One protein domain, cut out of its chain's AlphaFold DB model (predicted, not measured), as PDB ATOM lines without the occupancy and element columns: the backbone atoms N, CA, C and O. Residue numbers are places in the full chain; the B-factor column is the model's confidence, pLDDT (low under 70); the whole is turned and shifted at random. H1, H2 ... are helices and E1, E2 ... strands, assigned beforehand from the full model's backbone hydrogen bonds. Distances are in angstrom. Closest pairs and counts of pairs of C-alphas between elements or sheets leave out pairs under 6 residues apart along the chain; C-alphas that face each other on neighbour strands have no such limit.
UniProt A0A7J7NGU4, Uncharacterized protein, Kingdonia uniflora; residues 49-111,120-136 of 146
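This is residues 49 to 111 and 120 to 136 of the 146 residues of an uncharacterized protein of Kingdonia uniflora (UniProt A0A7J7NGU4). A long hairpin of two strands, E1 and E2, makes an arm, with helix H1, a loose stretch at residues 120 to 131 and the short helix H2 gathered near the end away from its turn. The 80 printed residues hold two named helices and two named strands, in the order H1, E1, E2, H2. The sheet, E1 - E2, is antiparallel, and the class is mixed, helices and strands. The whole is only just extended, close to loose, with a radius of gyration of the C-alphas of 17.8 A; its spans are 57 by 29 by 22 A.

Find C-alpha 77 at (42.088, -3.311, 11.792); there E1 begins, residues 77 to 87, 28.3 A long. E2, residues 97 to 106, is also 28.3 A long. Look back to C-alpha 53 at (47.775, -7.627, 33.719), where H1, residues 53 to 69, starts its 25.0 A. H2, residues 132 to 135, ends at C-alpha 135, (56.057, -5.770, 26.252).

E1 and E2 form a hairpin, their directions 159 degrees apart. Look for N 80 and O 103, 2.8 A apart, and N 99 and O 85, 2.8 A, both within hydrogen-bond range. E1 bends by 56 degrees at residue 83. H1 and E2 are apart, as are E1 and H2. H1 and H2 are close but not clearly touching; their closest C-alphas, of Leu 55 and Phe 135, are 7.9 A apart. In H1, 11 of 13 O i to N i+4 pairs are within hydrogen-bond range; H2 is too short for such a pair.

The two C-alphas farthest apart, of Arg 68 and Asp 91, are 57.8 A apart. Residues 112 to 119 are not printed; C-alphas 111 and 120 stand 13.5 A apart across the cut. Of the links printed whole, H1 to E1 and E1 to E2, neither is long. Mean pLDDT of the printed part is 74.2; 26 residues are under 70, among them 88 to 95, 107 to 111 and 120 to 129.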
ATOM      1  N   ALA A  49      48.459 -12.030  24.812       80.62
ATOM      2  CA  ALA A  49      48.342 -11.163  25.981       80.62
ATOM      3  C   ALA A  49      49.593 -11.288  26.863       80.62
ATOM      4  O   ALA A  49      50.086 -12.390  27.108       80.62
ATOM      5  N   HIS A  50      50.114 -10.159  27.323       76.81
ATOM      6  CA  HIS A  50      51.223 -10.126  28.253       76.81
ATOM      7  C   HIS A  50      50.765 -10.702  29.609       76.81
ATOM      8  O   HIS A  50      49.629 -10.452  30.021       76.81
ATOM      9  N   PRO A  51      51.607 -11.484  30.308       80.38
ATOM     10  CA  PRO A  51      51.233 -12.091  31.589       80.38
ATOM     11  C   PRO A  51      51.008 -11.061  32.709       80.38
ATOM     12  O   PRO A  51      50.236 -11.315  33.628       80.38
ATOM     13  N   ASP A  52      51.674  -9.906  32.635       81.81
ATOM     14  CA  ASP A  52      51.418  -8.766  33.522       81.81
ATOM     15  C   ASP A  52      50.126  -8.046  33.111       81.81
ATOM     16  O   ASP A  52      50.061  -7.381  32.071       81.81
ATOM     17  N   ILE A  53      49.102  -8.190  33.950       80.50
ATOM     18  CA  ILE A  53      47.775  -7.627  33.719       80.50
ATOM     19  C   ILE A  53      47.743  -6.104  33.853       80.50
ATOM     20  O   ILE A  53      46.963  -5.452  33.160       80.50
ATOM     21  N   ASP A  54      48.595  -5.521  34.696       81.44
ATOM     22  CA  ASP A  54      48.659  -4.070  34.872       81.44
ATOM     23  C   ASP A  54      49.265  -3.428  33.624       81.44
ATOM     24  O   ASP A  54      48.778  -2.406  33.126       81.44
ATOM     25  N   LEU A  55      50.261  -4.095  33.036       75.50
ATOM     26  CA  LEU A  55      50.832  -3.690  31.761       75.50
ATOM     27  C   LEU A  55      49.804  -3.789  30.615       75.50
ATOM     28  O   LEU A  55      49.710  -2.869  29.800       75.50
ATOM     29  N   GLU A  56      48.979  -4.838  30.578       79.81
ATOM     30  CA  GLU A  56      47.863  -4.960  29.623       79.81
ATOM     31  C   GLU A  56      46.805  -3.865  29.801       79.81
ATOM     32  O   GLU A  56      46.332  -3.273  28.824       79.81
ATOM     33  N   ASN A  57      46.458  -3.546  31.046       80.00
ATOM     34  CA  ASN A  57      45.501  -2.489  31.355       80.00
ATOM     35  C   ASN A  57      46.013  -1.118  30.883       80.00
ATOM     36  O   ASN A  57      45.245  -0.353  30.287       80.00
ATOM     37  N   SER A  58      47.319  -0.859  31.016       80.06
ATOM     38  CA  SER A  58      47.950   0.394  30.578       80.06
ATOM     39  C   SER A  58      47.764   0.687  29.080       80.06
ATOM     40  O   SER A  58      47.651   1.850  28.683       80.06
ATOM     41  N   ILE A  59      47.653  -0.348  28.232       76.94
ATOM     42  CA  ILE A  59      47.404  -0.198  26.785       76.94
ATOM     43  C   ILE A  59      46.098   0.569  26.547       76.94
ATOM     44  O   ILE A  59      46.029   1.445  25.680       76.94
ATOM     45  N   SER A  60      45.069   0.251  27.334       75.50
ATOM     46  CA  SER A  60      43.749   0.879  27.235       75.50
ATOM     47  C   SER A  60      43.802   2.331  27.700       75.50
ATOM     48  O   SER A  60      43.315   3.222  27.008       75.50
ATOM     49  N   GLU A  61      44.478   2.582  28.821       80.62
ATOM     50  CA  GLU A  61      44.616   3.917  29.407       80.62
ATOM     51  C   GLU A  61      45.373   4.886  28.489       80.62
ATOM     52  O   GLU A  61      44.965   6.040  28.307       80.62
ATOM     53  N   ILE A  62      46.464   4.417  27.871       81.56
ATOM     54  CA  ILE A  62      47.256   5.198  26.911       81.56
ATOM     55  C   ILE A  62      46.386   5.623  25.742       81.56
ATOM     56  O   ILE A  62      46.422   6.784  25.323       81.56
ATOM     57  N   TRP A  63      45.601   4.691  25.215       78.62
ATOM     58  CA  TRP A  63      44.738   5.010  24.108       78.62
ATOM     59  C   TRP A  63      43.617   5.981  24.523       78.62
ATOM     60  O   TRP A  63      43.362   6.964  23.821       78.62
ATOM     61  N   ASP A  64      42.942   5.739  25.650       82.06
ATOM     62  CA  ASP A  64      41.849   6.596  26.129       82.06
ATOM     63  C   ASP A  64      42.315   8.038  26.324       82.06
ATOM     64  O   ASP A  64      41.601   8.991  26.000       82.06
ATOM     65  N   ARG A  65      43.550   8.215  26.797       82.62
ATOM     66  CA  ARG A  65      44.209   9.517  26.837       82.62
ATOM     67  C   ARG A  65      44.410  10.107  25.436       82.62
ATOM     68  O   ARG A  65      44.009  11.247  25.223       82.62
ATOM     69  N   LYS A  66      44.934   9.347  24.468       82.56
ATOM     70  CA  LYS A  66      45.159   9.853  23.099       82.56
ATOM     71  C   LYS A  66      43.883  10.243  22.357       82.56
ATOM     72  O   LYS A  66      43.913  11.217  21.611       82.56
ATOM     73  N   VAL A  67      42.767   9.541  22.562       82.88
ATOM     74  CA  VAL A  67      41.482   9.947  21.957       82.88
ATOM     75  C   VAL A  67      40.865  11.154  22.647       82.88
ATOM     76  O   VAL A  67      40.250  11.972  21.968       82.88
ATOM     77  N   ARG A  68      41.063  11.326  23.961       84.25
ATOM     78  CA  ARG A  68      40.690  12.588  24.623       84.25
ATOM     79  C   ARG A  68      41.472  13.774  24.064       84.25
ATOM     80  O   ARG A  68      40.896  14.841  23.893       84.25
ATOM     81  N   GLU A  69      42.757  13.584  23.775       86.75
ATOM     82  CA  GLU A  69      43.621  14.615  23.188       86.75
ATOM     83  C   GLU A  69      43.294  14.872  21.704       86.75
ATOM     84  O   GLU A  69      43.344  16.016  21.263       86.75
ATOM     85  N   ASN A  70      42.922  13.834  20.944       83.25
ATOM     86  CA  ASN A  70      42.629  13.915  19.510       83.25
ATOM     87  C   ASN A  70      41.338  13.151  19.155       83.25
ATOM     88  O   ASN A  70      41.399  11.982  18.767       83.25
ATOM     89  N   PRO A  71      40.159  13.799  19.227       81.62
ATOM     90  CA  PRO A  71      38.869  13.139  18.996       81.62
ATOM     91  C   PRO A  71      38.655  12.603  17.574       81.62
ATOM     92  O   PRO A  71      37.785  11.764  17.359       81.62
ATOM     93  N   SER A  72      39.431  13.078  16.596       83.06
ATOM     94  CA  SER A  72      39.410  12.579  15.214       83.06
ATOM     95  C   SER A  72      40.166  11.259  15.029       83.06
ATOM     96  O   SER A  72      40.107  10.670  13.949       83.06
ATOM     97  N   LEU A  73      40.887  10.788  16.053       79.19
ATOM     98  CA  LEU A  73      41.624   9.534  15.999       79.19
ATOM     99  C   LEU A  73      40.645   8.352  15.985       79.19
ATOM    100  O   LEU A  73      39.877   8.144  16.924       79.19
ATOM    101  N   TYR A  74      40.705   7.554  14.923       72.94
ATOM    102  CA  TYR A  74      39.855   6.383  14.725       72.94
ATOM    103  C   TYR A  74      40.681   5.094  14.710       72.94
ATOM    104  O   TYR A  74      41.873   5.098  14.396       72.94
ATOM    105  N   ASN A  75      40.042   3.975  15.060       74.81
ATOM    106  CA  ASN A  75      40.661   2.659  14.948       74.81
ATOM    107  C   ASN A  75      40.562   2.115  13.518       74.81
ATOM    108  O   ASN A  75      39.547   2.297  12.849       74.81
ATOM    109  N   GLY A  76      41.569   1.353  13.100       78.38
ATOM    110  CA  GLY A  76      41.483   0.457  11.957       78.38
ATOM    111  C   GLY A  76      42.149  -0.884  12.254       78.38
ATOM    112  O   GLY A  76      43.231  -0.934  12.840       78.38
ATOM    113  N   THR A  77      41.516  -1.961  11.797       84.56
ATOM    114  CA  THR A  77      42.088  -3.311  11.792       84.56
ATOM    115  C   THR A  77      43.278  -3.385  10.832       84.56
ATOM    116  O   THR A  77      43.284  -2.749   9.772       84.56
ATOM    117  N   LYS A  78      44.299  -4.154  11.209       86.62
ATOM    118  CA  LYS A  78      45.556  -4.353  10.483       86.62
ATOM    119  C   LYS A  78      45.974  -5.818  10.527       86.62
ATOM    120  O   LYS A  78      45.610  -6.544  11.445       86.62
ATOM    121  N   PHE A  79      46.782  -6.236   9.559       90.94
ATOM    122  CA  PHE A  79      47.445  -7.534   9.619       90.94
ATOM    123  C   PHE A  79      48.643  -7.467  10.568       90.94
ATOM    124  O   PHE A  79      49.427  -6.516  10.527       90.94
ATOM    125  N   ARG A  80      48.786  -8.482  11.418       91.25
ATOM    126  CA  ARG A  80      49.973  -8.719  12.239       91.25
ATOM    127  C   ARG A  80      50.865  -9.721  11.521       91.25
ATOM    128  O   ARG A  80      50.395 -10.788  11.146       91.25
ATOM    129  N   TYR A  81      52.149  -9.411  11.381       91.44
ATOM    130  CA  TYR A  81      53.130 -10.399  10.939       91.44
ATOM    131  C   TYR A  81      53.418 -11.380  12.084       91.44
ATOM    132  O   TYR A  81      53.980 -10.990  13.109       91.44
ATOM    133  N   GLY A  82      52.976 -12.628  11.926       88.31
ATOM    134  CA  GLY A  82      53.182 -13.717  12.882       88.31
ATOM    135  C   GLY A  82      54.442 -14.538  12.609       88.31
ATOM    136  O   GLY A  82      54.981 -15.141  13.533       88.31
ATOM    137  N   GLY A  83      54.942 -14.532  11.370       90.56
ATOM    138  CA  GLY A  83      56.143 -15.267  10.977       90.56
ATOM    139  C   GLY A  83      56.162 -15.647   9.496       90.56
ATOM    140  O   GLY A  83      55.335 -15.187   8.706       90.56
ATOM    141  N   LEU A  84      57.119 -16.506   9.144       91.00
ATOM    142  CA  LEU A  84      57.340 -17.010   7.790       91.00
ATOM    143  C   LEU A  84      57.591 -18.521   7.831       91.00
ATOM    144  O   LEU A  84      58.400 -18.983   8.636       91.00
ATOM    145  N   GLY A  85      56.942 -19.265   6.939       87.62
ATOM    146  CA  GLY A  85      57.265 -20.655   6.622       87.62
ATOM    147  C   GLY A  85      57.858 -20.777   5.216       87.62
ATOM    148  O   GLY A  85      57.422 -20.080   4.298       87.62
ATOM    149  N   PHE A  86      58.833 -21.666   5.035       81.19
ATOM    150  CA  PHE A  86      59.351 -22.033   3.714       81.19
ATOM    151  C   PHE A  86      58.692 -23.328   3.253       81.19
ATOM    152  O   PHE A  86      58.588 -24.281   4.024       81.19
ATOM    153  N   LEU A  87      58.237 -23.351   2.004       72.38
ATOM    154  CA  LEU A  87      57.672 -24.541   1.381       72.38
ATOM    155  C   LEU A  87      58.705 -25.085   0.397       72.38
ATOM    156  O   LEU A  87      58.814 -24.589  -0.727       72.38
ATOM    157  N   ASP A  88      59.461 -26.093   0.828       62.25
ATOM    158  CA  ASP A  88      60.285 -26.879  -0.087       62.25
ATOM    159  C   ASP A  88      59.360 -27.799  -0.878       62.25
ATOM    160  O   ASP A  88      58.850 -28.803  -0.381       62.25
ATOM    161  N   THR A  89      59.106 -27.431  -2.131       56.44
ATOM    162  CA  THR A  89      58.480 -28.354  -3.073       56.44
ATOM    163  C   THR A  89      59.586 -29.261  -3.593       56.44
ATOM    164  O   THR A  89      60.343 -28.868  -4.475       56.44
ATOM    165  N   SER A  90      59.690 -30.463  -3.026       56.56
ATOM    166  CA  SER A  90      60.690 -31.477  -3.390       56.56
ATOM    167  C   SER A  90      60.671 -31.876  -4.869       56.56
ATOM    168  O   SER A  90      61.651 -32.437  -5.347       56.56
ATOM    169  N   ASP A  91      59.596 -31.568  -5.603       54.22
ATOM    170  CA  ASP A  91      59.326 -32.156  -6.919       54.22
ATOM    171  C   ASP A  91      58.955 -31.148  -8.018       54.22
ATOM    172  O   ASP A  91      58.294 -31.514  -8.990       54.22
ATOM    173  N   SER A  92      59.345 -29.873  -7.920       48.50
ATOM    174  CA  SER A  92      59.083 -28.940  -9.023       48.50
ATOM    175  C   SER A  92      60.258 -28.024  -9.329       48.50
ATOM    176  O   SER A  92      60.782 -27.338  -8.460       48.50
ATOM    177  N   GLU A  93      60.589 -27.950 -10.615       55.19
ATOM    178  CA  GLU A  93      61.501 -26.983 -11.232       55.19
ATOM    179  C   GLU A  93      61.058 -25.511 -11.047       55.19
ATOM    180  O   GLU A  93      61.743 -24.595 -11.503       55.19
ATOM    181  N   ASN A  94      59.934 -25.256 -10.364       54.47
ATOM    182  CA  ASN A  94      59.447 -23.925 -10.032       54.47
ATOM    183  C   ASN A  94      59.905 -23.534  -8.625       54.47
ATOM    184  O   ASN A  94      59.631 -24.223  -7.647       54.47
ATOM    185  N   GLY A  95      60.626 -22.415  -8.558       60.22
ATOM    186  CA  GLY A  95      61.417 -21.990  -7.407       60.22
ATOM    187  C   GLY A  95      60.680 -21.805  -6.075       60.22
ATOM    188  O   GLY A  95      59.456 -21.840  -5.984       60.22
ATOM    189  N   SER A  96      61.492 -21.549  -5.045       71.88
ATOM    190  CA  SER A  96      61.125 -21.326  -3.640       71.88
ATOM    191  C   SER A  96      59.779 -20.613  -3.445       71.88
ATOM    192  O   SER A  96      59.606 -19.479  -3.901       71.88
ATOM    193  N   SER A  97      58.859 -21.253  -2.718       85.00
ATOM    194  CA  SER A  97      57.592 -20.649  -2.286       85.00
ATOM    195  C   SER A  97      57.640 -20.314  -0.798       85.00
ATOM    196  O   SER A  97      58.301 -20.994  -0.007       85.00
ATOM    197  N   VAL A  98      56.938 -19.252  -0.410       90.12
ATOM    198  CA  VAL A  98      56.903 -18.763   0.974       90.12
ATOM    199  C   VAL A  98      55.475 -18.709   1.494       90.12
ATOM    200  O   VAL A  98      54.547 -18.375   0.757       90.12
ATOM    201  N   CYS A  99      55.301 -18.998   2.780       92.00
ATOM    202  CA  CYS A  99      54.036 -18.860   3.487       92.00
ATOM    203  C   CYS A  99      54.146 -17.744   4.529       92.00
ATOM    204  O   CYS A  99      54.949 -17.829   5.459       92.00
ATOM    205  N   LEU A 100      53.344 -16.692   4.375       93.62
ATOM    206  CA  LEU A 100      53.226 -15.618   5.358       93.62
ATOM    207  C   LEU A 100      52.215 -16.021   6.427       93.62
ATOM    208  O   LEU A 100      51.040 -16.225   6.127       93.62
ATOM    209  N   HIS A 101      52.661 -16.084   7.679       94.75
ATOM    210  CA  HIS A 101      51.768 -16.277   8.815       94.75
ATOM    211  C   HIS A 101      51.244 -14.914   9.251       94.75
ATOM    212  O   HIS A 101      52.011 -14.063   9.717       94.75
ATOM    213  N   LEU A 102      49.947 -14.688   9.070       94.06
ATOM    214  CA  LEU A 102      49.295 -13.424   9.377       94.06
ATOM    215  C   LEU A 102      48.252 -13.621  10.476       94.06
ATOM    216  O   LEU A 102      47.444 -14.545  10.435       94.06
ATOM    217  N   GLY A 103      48.264 -12.709  11.438       91.69
ATOM    218  CA  GLY A 103      47.184 -12.525  12.399       91.69
ATOM    219  C   GLY A 103      46.491 -11.186  12.185       91.69
ATOM    220  O   GLY A 103      46.776 -10.443  11.237       91.69
ATOM    221  N   LEU A 104      45.614 -10.833  13.107       89.62
ATOM    222  CA  LEU A 104      45.023  -9.517  13.223       89.62
ATOM    223  C   LEU A 104      45.687  -8.714  14.342       89.62
ATOM    224  O   LEU A 104      46.098  -9.206  15.393       89.62
ATOM    225  N   THR A 105      45.795  -7.418  14.090       83.31
ATOM    226  CA  THR A 105      46.064  -6.397  15.091       83.31
ATOM    227  C   THR A 105      45.165  -5.186  14.822       83.31
ATOM    228  O   THR A 105      44.512  -5.104  13.784       83.31
ATOM    229  N   ASP A 106      45.099  -4.222  15.729       78.75
ATOM    230  CA  ASP A 106      44.386  -2.971  15.500       78.75
ATOM    231  C   ASP A 106      45.136  -1.770  16.091       78.75
ATOM    232  O   ASP A 106      46.202  -1.914  16.710       78.75
ATOM    233  N   TYR A 107      44.586  -0.579  15.849       69.94
ATOM    234  CA  TYR A 107      44.988   0.648  16.524       69.94
ATOM    235  C   TYR A 107      44.244   0.854  17.877       69.94
ATOM    236  O   TYR A 107      44.878   1.423  18.763       69.94
ATOM    237  N   ARG A 108      42.986   0.375  18.075       63.84
ATOM    238  CA  ARG A 108      42.153   0.406  19.325       63.84
ATOM    239  C   ARG A 108      40.779  -0.314  19.306       63.84
ATOM    240  O   ARG A 108      39.901   0.098  18.558       63.84
ATOM    241  N   PHE A 109      40.409  -1.039  20.373       36.31
ATOM    242  CA  PHE A 109      38.989  -1.229  20.772       36.31
ATOM    243  C   PHE A 109      38.599  -0.679  22.180       36.31
ATOM    244  O   PHE A 109      39.344  -0.866  23.138       36.31
ATOM    245  N   PHE A 110      37.427  -0.013  22.317       35.62
ATOM    246  CA  PHE A 110      36.748   0.462  23.565       35.62
ATOM    247  C   PHE A 110      35.246   0.743  23.269       35.62
ATOM    248  O   PHE A 110      34.966   1.120  22.131       35.62
ATOM    249  N   PRO A 111      34.288   0.765  24.225       44.72
ATOM    250  CA  PRO A 111      33.920  -0.181  25.280       44.72
ATOM    251  C   PRO A 111      32.470  -0.708  25.066       44.72
ATOM    252  O   PRO A 111      31.530   0.068  24.963       44.72
ATOM    253  N   ILE A 120      43.091  -8.681  20.374       45.41
ATOM    254  CA  ILE A 120      43.663  -7.628  19.539       45.41
ATOM    255  C   ILE A 120      43.645  -6.219  20.166       45.41
ATOM    256  O   ILE A 120      42.695  -5.460  20.038       45.41
ATOM    257  N   ARG A 121      44.746  -5.861  20.843       54.75
ATOM    258  CA  ARG A 121      45.090  -4.485  21.265       54.75
ATOM    259  C   ARG A 121      46.601  -4.361  21.244       54.75
ATOM    260  O   ARG A 121      47.228  -5.049  22.048       54.75
ATOM    261  N   THR A 122      47.214  -3.574  20.359       57.78
ATOM    262  CA  THR A 122      48.681  -3.698  20.245       57.78
ATOM    263  C   THR A 122      49.421  -2.414  19.927       57.78
ATOM    264  O   THR A 122      50.204  -1.950  20.746       57.78
ATOM    265  N   PHE A 123      49.246  -1.818  18.748       59.03
ATOM    266  CA  PHE A 123      50.366  -1.056  18.184       59.03
ATOM    267  C   PHE A 123      50.712   0.231  18.952       59.03
ATOM    268  O   PHE A 123      51.879   0.475  19.252       59.03
ATOM    269  N   MET A 124      49.711   1.034  19.326       57.38
ATOM    270  CA  MET A 124      49.962   2.297  20.035       57.38
ATOM    271  C   MET A 124      50.346   2.119  21.509       57.38
ATOM    272  O   MET A 124      51.060   2.963  22.044       57.38
ATOM    273  N   GLY A 125      49.863   1.058  22.161       55.31
ATOM    274  CA  GLY A 125      50.133   0.795  23.577       55.31
ATOM    275  C   GLY A 125      51.386  -0.040  23.831       55.31
ATOM    276  O   GLY A 125      51.908   0.012  24.939       55.31
ATOM    277  N   THR A 126      51.888  -0.752  22.814       56.44
ATOM    278  CA  THR A 126      53.123  -1.541  22.897       56.44
ATOM    279  C   THR A 126      54.246  -0.895  22.089       56.44
ATOM    280  O   THR A 126      55.131  -0.291  22.673       56.44
ATOM    281  N   ASN A 127      54.190  -0.921  20.756       66.00
ATOM    282  CA  ASN A 127      55.306  -0.536  19.876       66.00
ATOM    283  C   ASN A 127      55.636   0.965  19.921       66.00
ATOM    284  O   ASN A 127      56.794   1.341  19.788       66.00
ATOM    285  N   LEU A 128      54.629   1.826  20.107       62.50
ATOM    286  CA  LEU A 128      54.818   3.281  20.221       62.50
ATOM    287  C   LEU A 128      54.871   3.780  21.674       62.50
ATOM    288  O   LEU A 128      54.813   4.988  21.919       62.50
ATOM    289  N   ASN A 129      54.944   2.868  22.641       67.62
ATOM    290  CA  ASN A 129      55.115   3.207  24.045       67.62
ATOM    291  C   ASN A 129      56.605   3.435  24.341       67.62
ATOM    292  O   ASN A 129      57.453   2.684  23.872       67.62
ATOM    293  N   ALA A 130      56.940   4.435  25.159       70.00
ATOM    294  CA  ALA A 130      58.317   4.636  25.619       70.00
ATOM    295  C   ALA A 130      58.873   3.396  26.349       70.00
ATOM    296  O   ALA A 130      60.076   3.160  26.343       70.00
ATOM    297  N   MET A 131      57.986   2.580  26.926       69.56
ATOM    298  CA  MET A 131      58.297   1.316  27.590       69.56
ATOM    299  C   MET A 131      58.007   0.088  26.713       69.56
ATOM    300  O   MET A 131      57.741  -0.988  27.244       69.56
ATOM    301  N   TRP A 132      58.040   0.217  25.380       70.19
ATOM    302  CA  TRP A 132      57.763  -0.882  24.440       70.19
ATOM    303  C   TRP A 132      58.566  -2.155  24.742       70.19
ATOM    304  O   TRP A 132      58.048  -3.258  24.584       70.19
ATOM    305  N   ALA A 133      59.801  -1.999  25.229       69.88
ATOM    306  CA  ALA A 133      60.686  -3.102  25.580       69.88
ATOM    307  C   ALA A 133      60.102  -4.008  26.679       69.88
ATOM    308  O   ALA A 133      60.340  -5.210  26.664       69.88
ATOM    309  N   ASN A 134      59.277  -3.468  27.580       74.06
ATOM    310  CA  ASN A 134      58.642  -4.240  28.652       74.06
ATOM    311  C   ASN A 134      57.518  -5.146  28.137       74.06
ATOM    312  O   ASN A 134      57.092  -6.048  28.845       74.06
ATOM    313  N   PHE A 135      57.036  -4.910  26.916       64.38
ATOM    314  CA  PHE A 135      56.057  -5.770  26.252       64.38
ATOM    315  C   PHE A 135      56.722  -6.887  25.435       64.38
ATOM    316  O   PHE A 135      56.018  -7.691  24.817       64.38
ATOM    317  N   LEU A 136      58.059  -6.936  25.388       73.00
ATOM    318  CA  LEU A 136      58.779  -8.034  24.757       73.00
ATOM    319  C   LEU A 136      58.691  -9.265  25.654       73.00
ATOM    320  O   LEU A 136      59.253  -9.303  26.744       73.00
TER     321      LEU A 136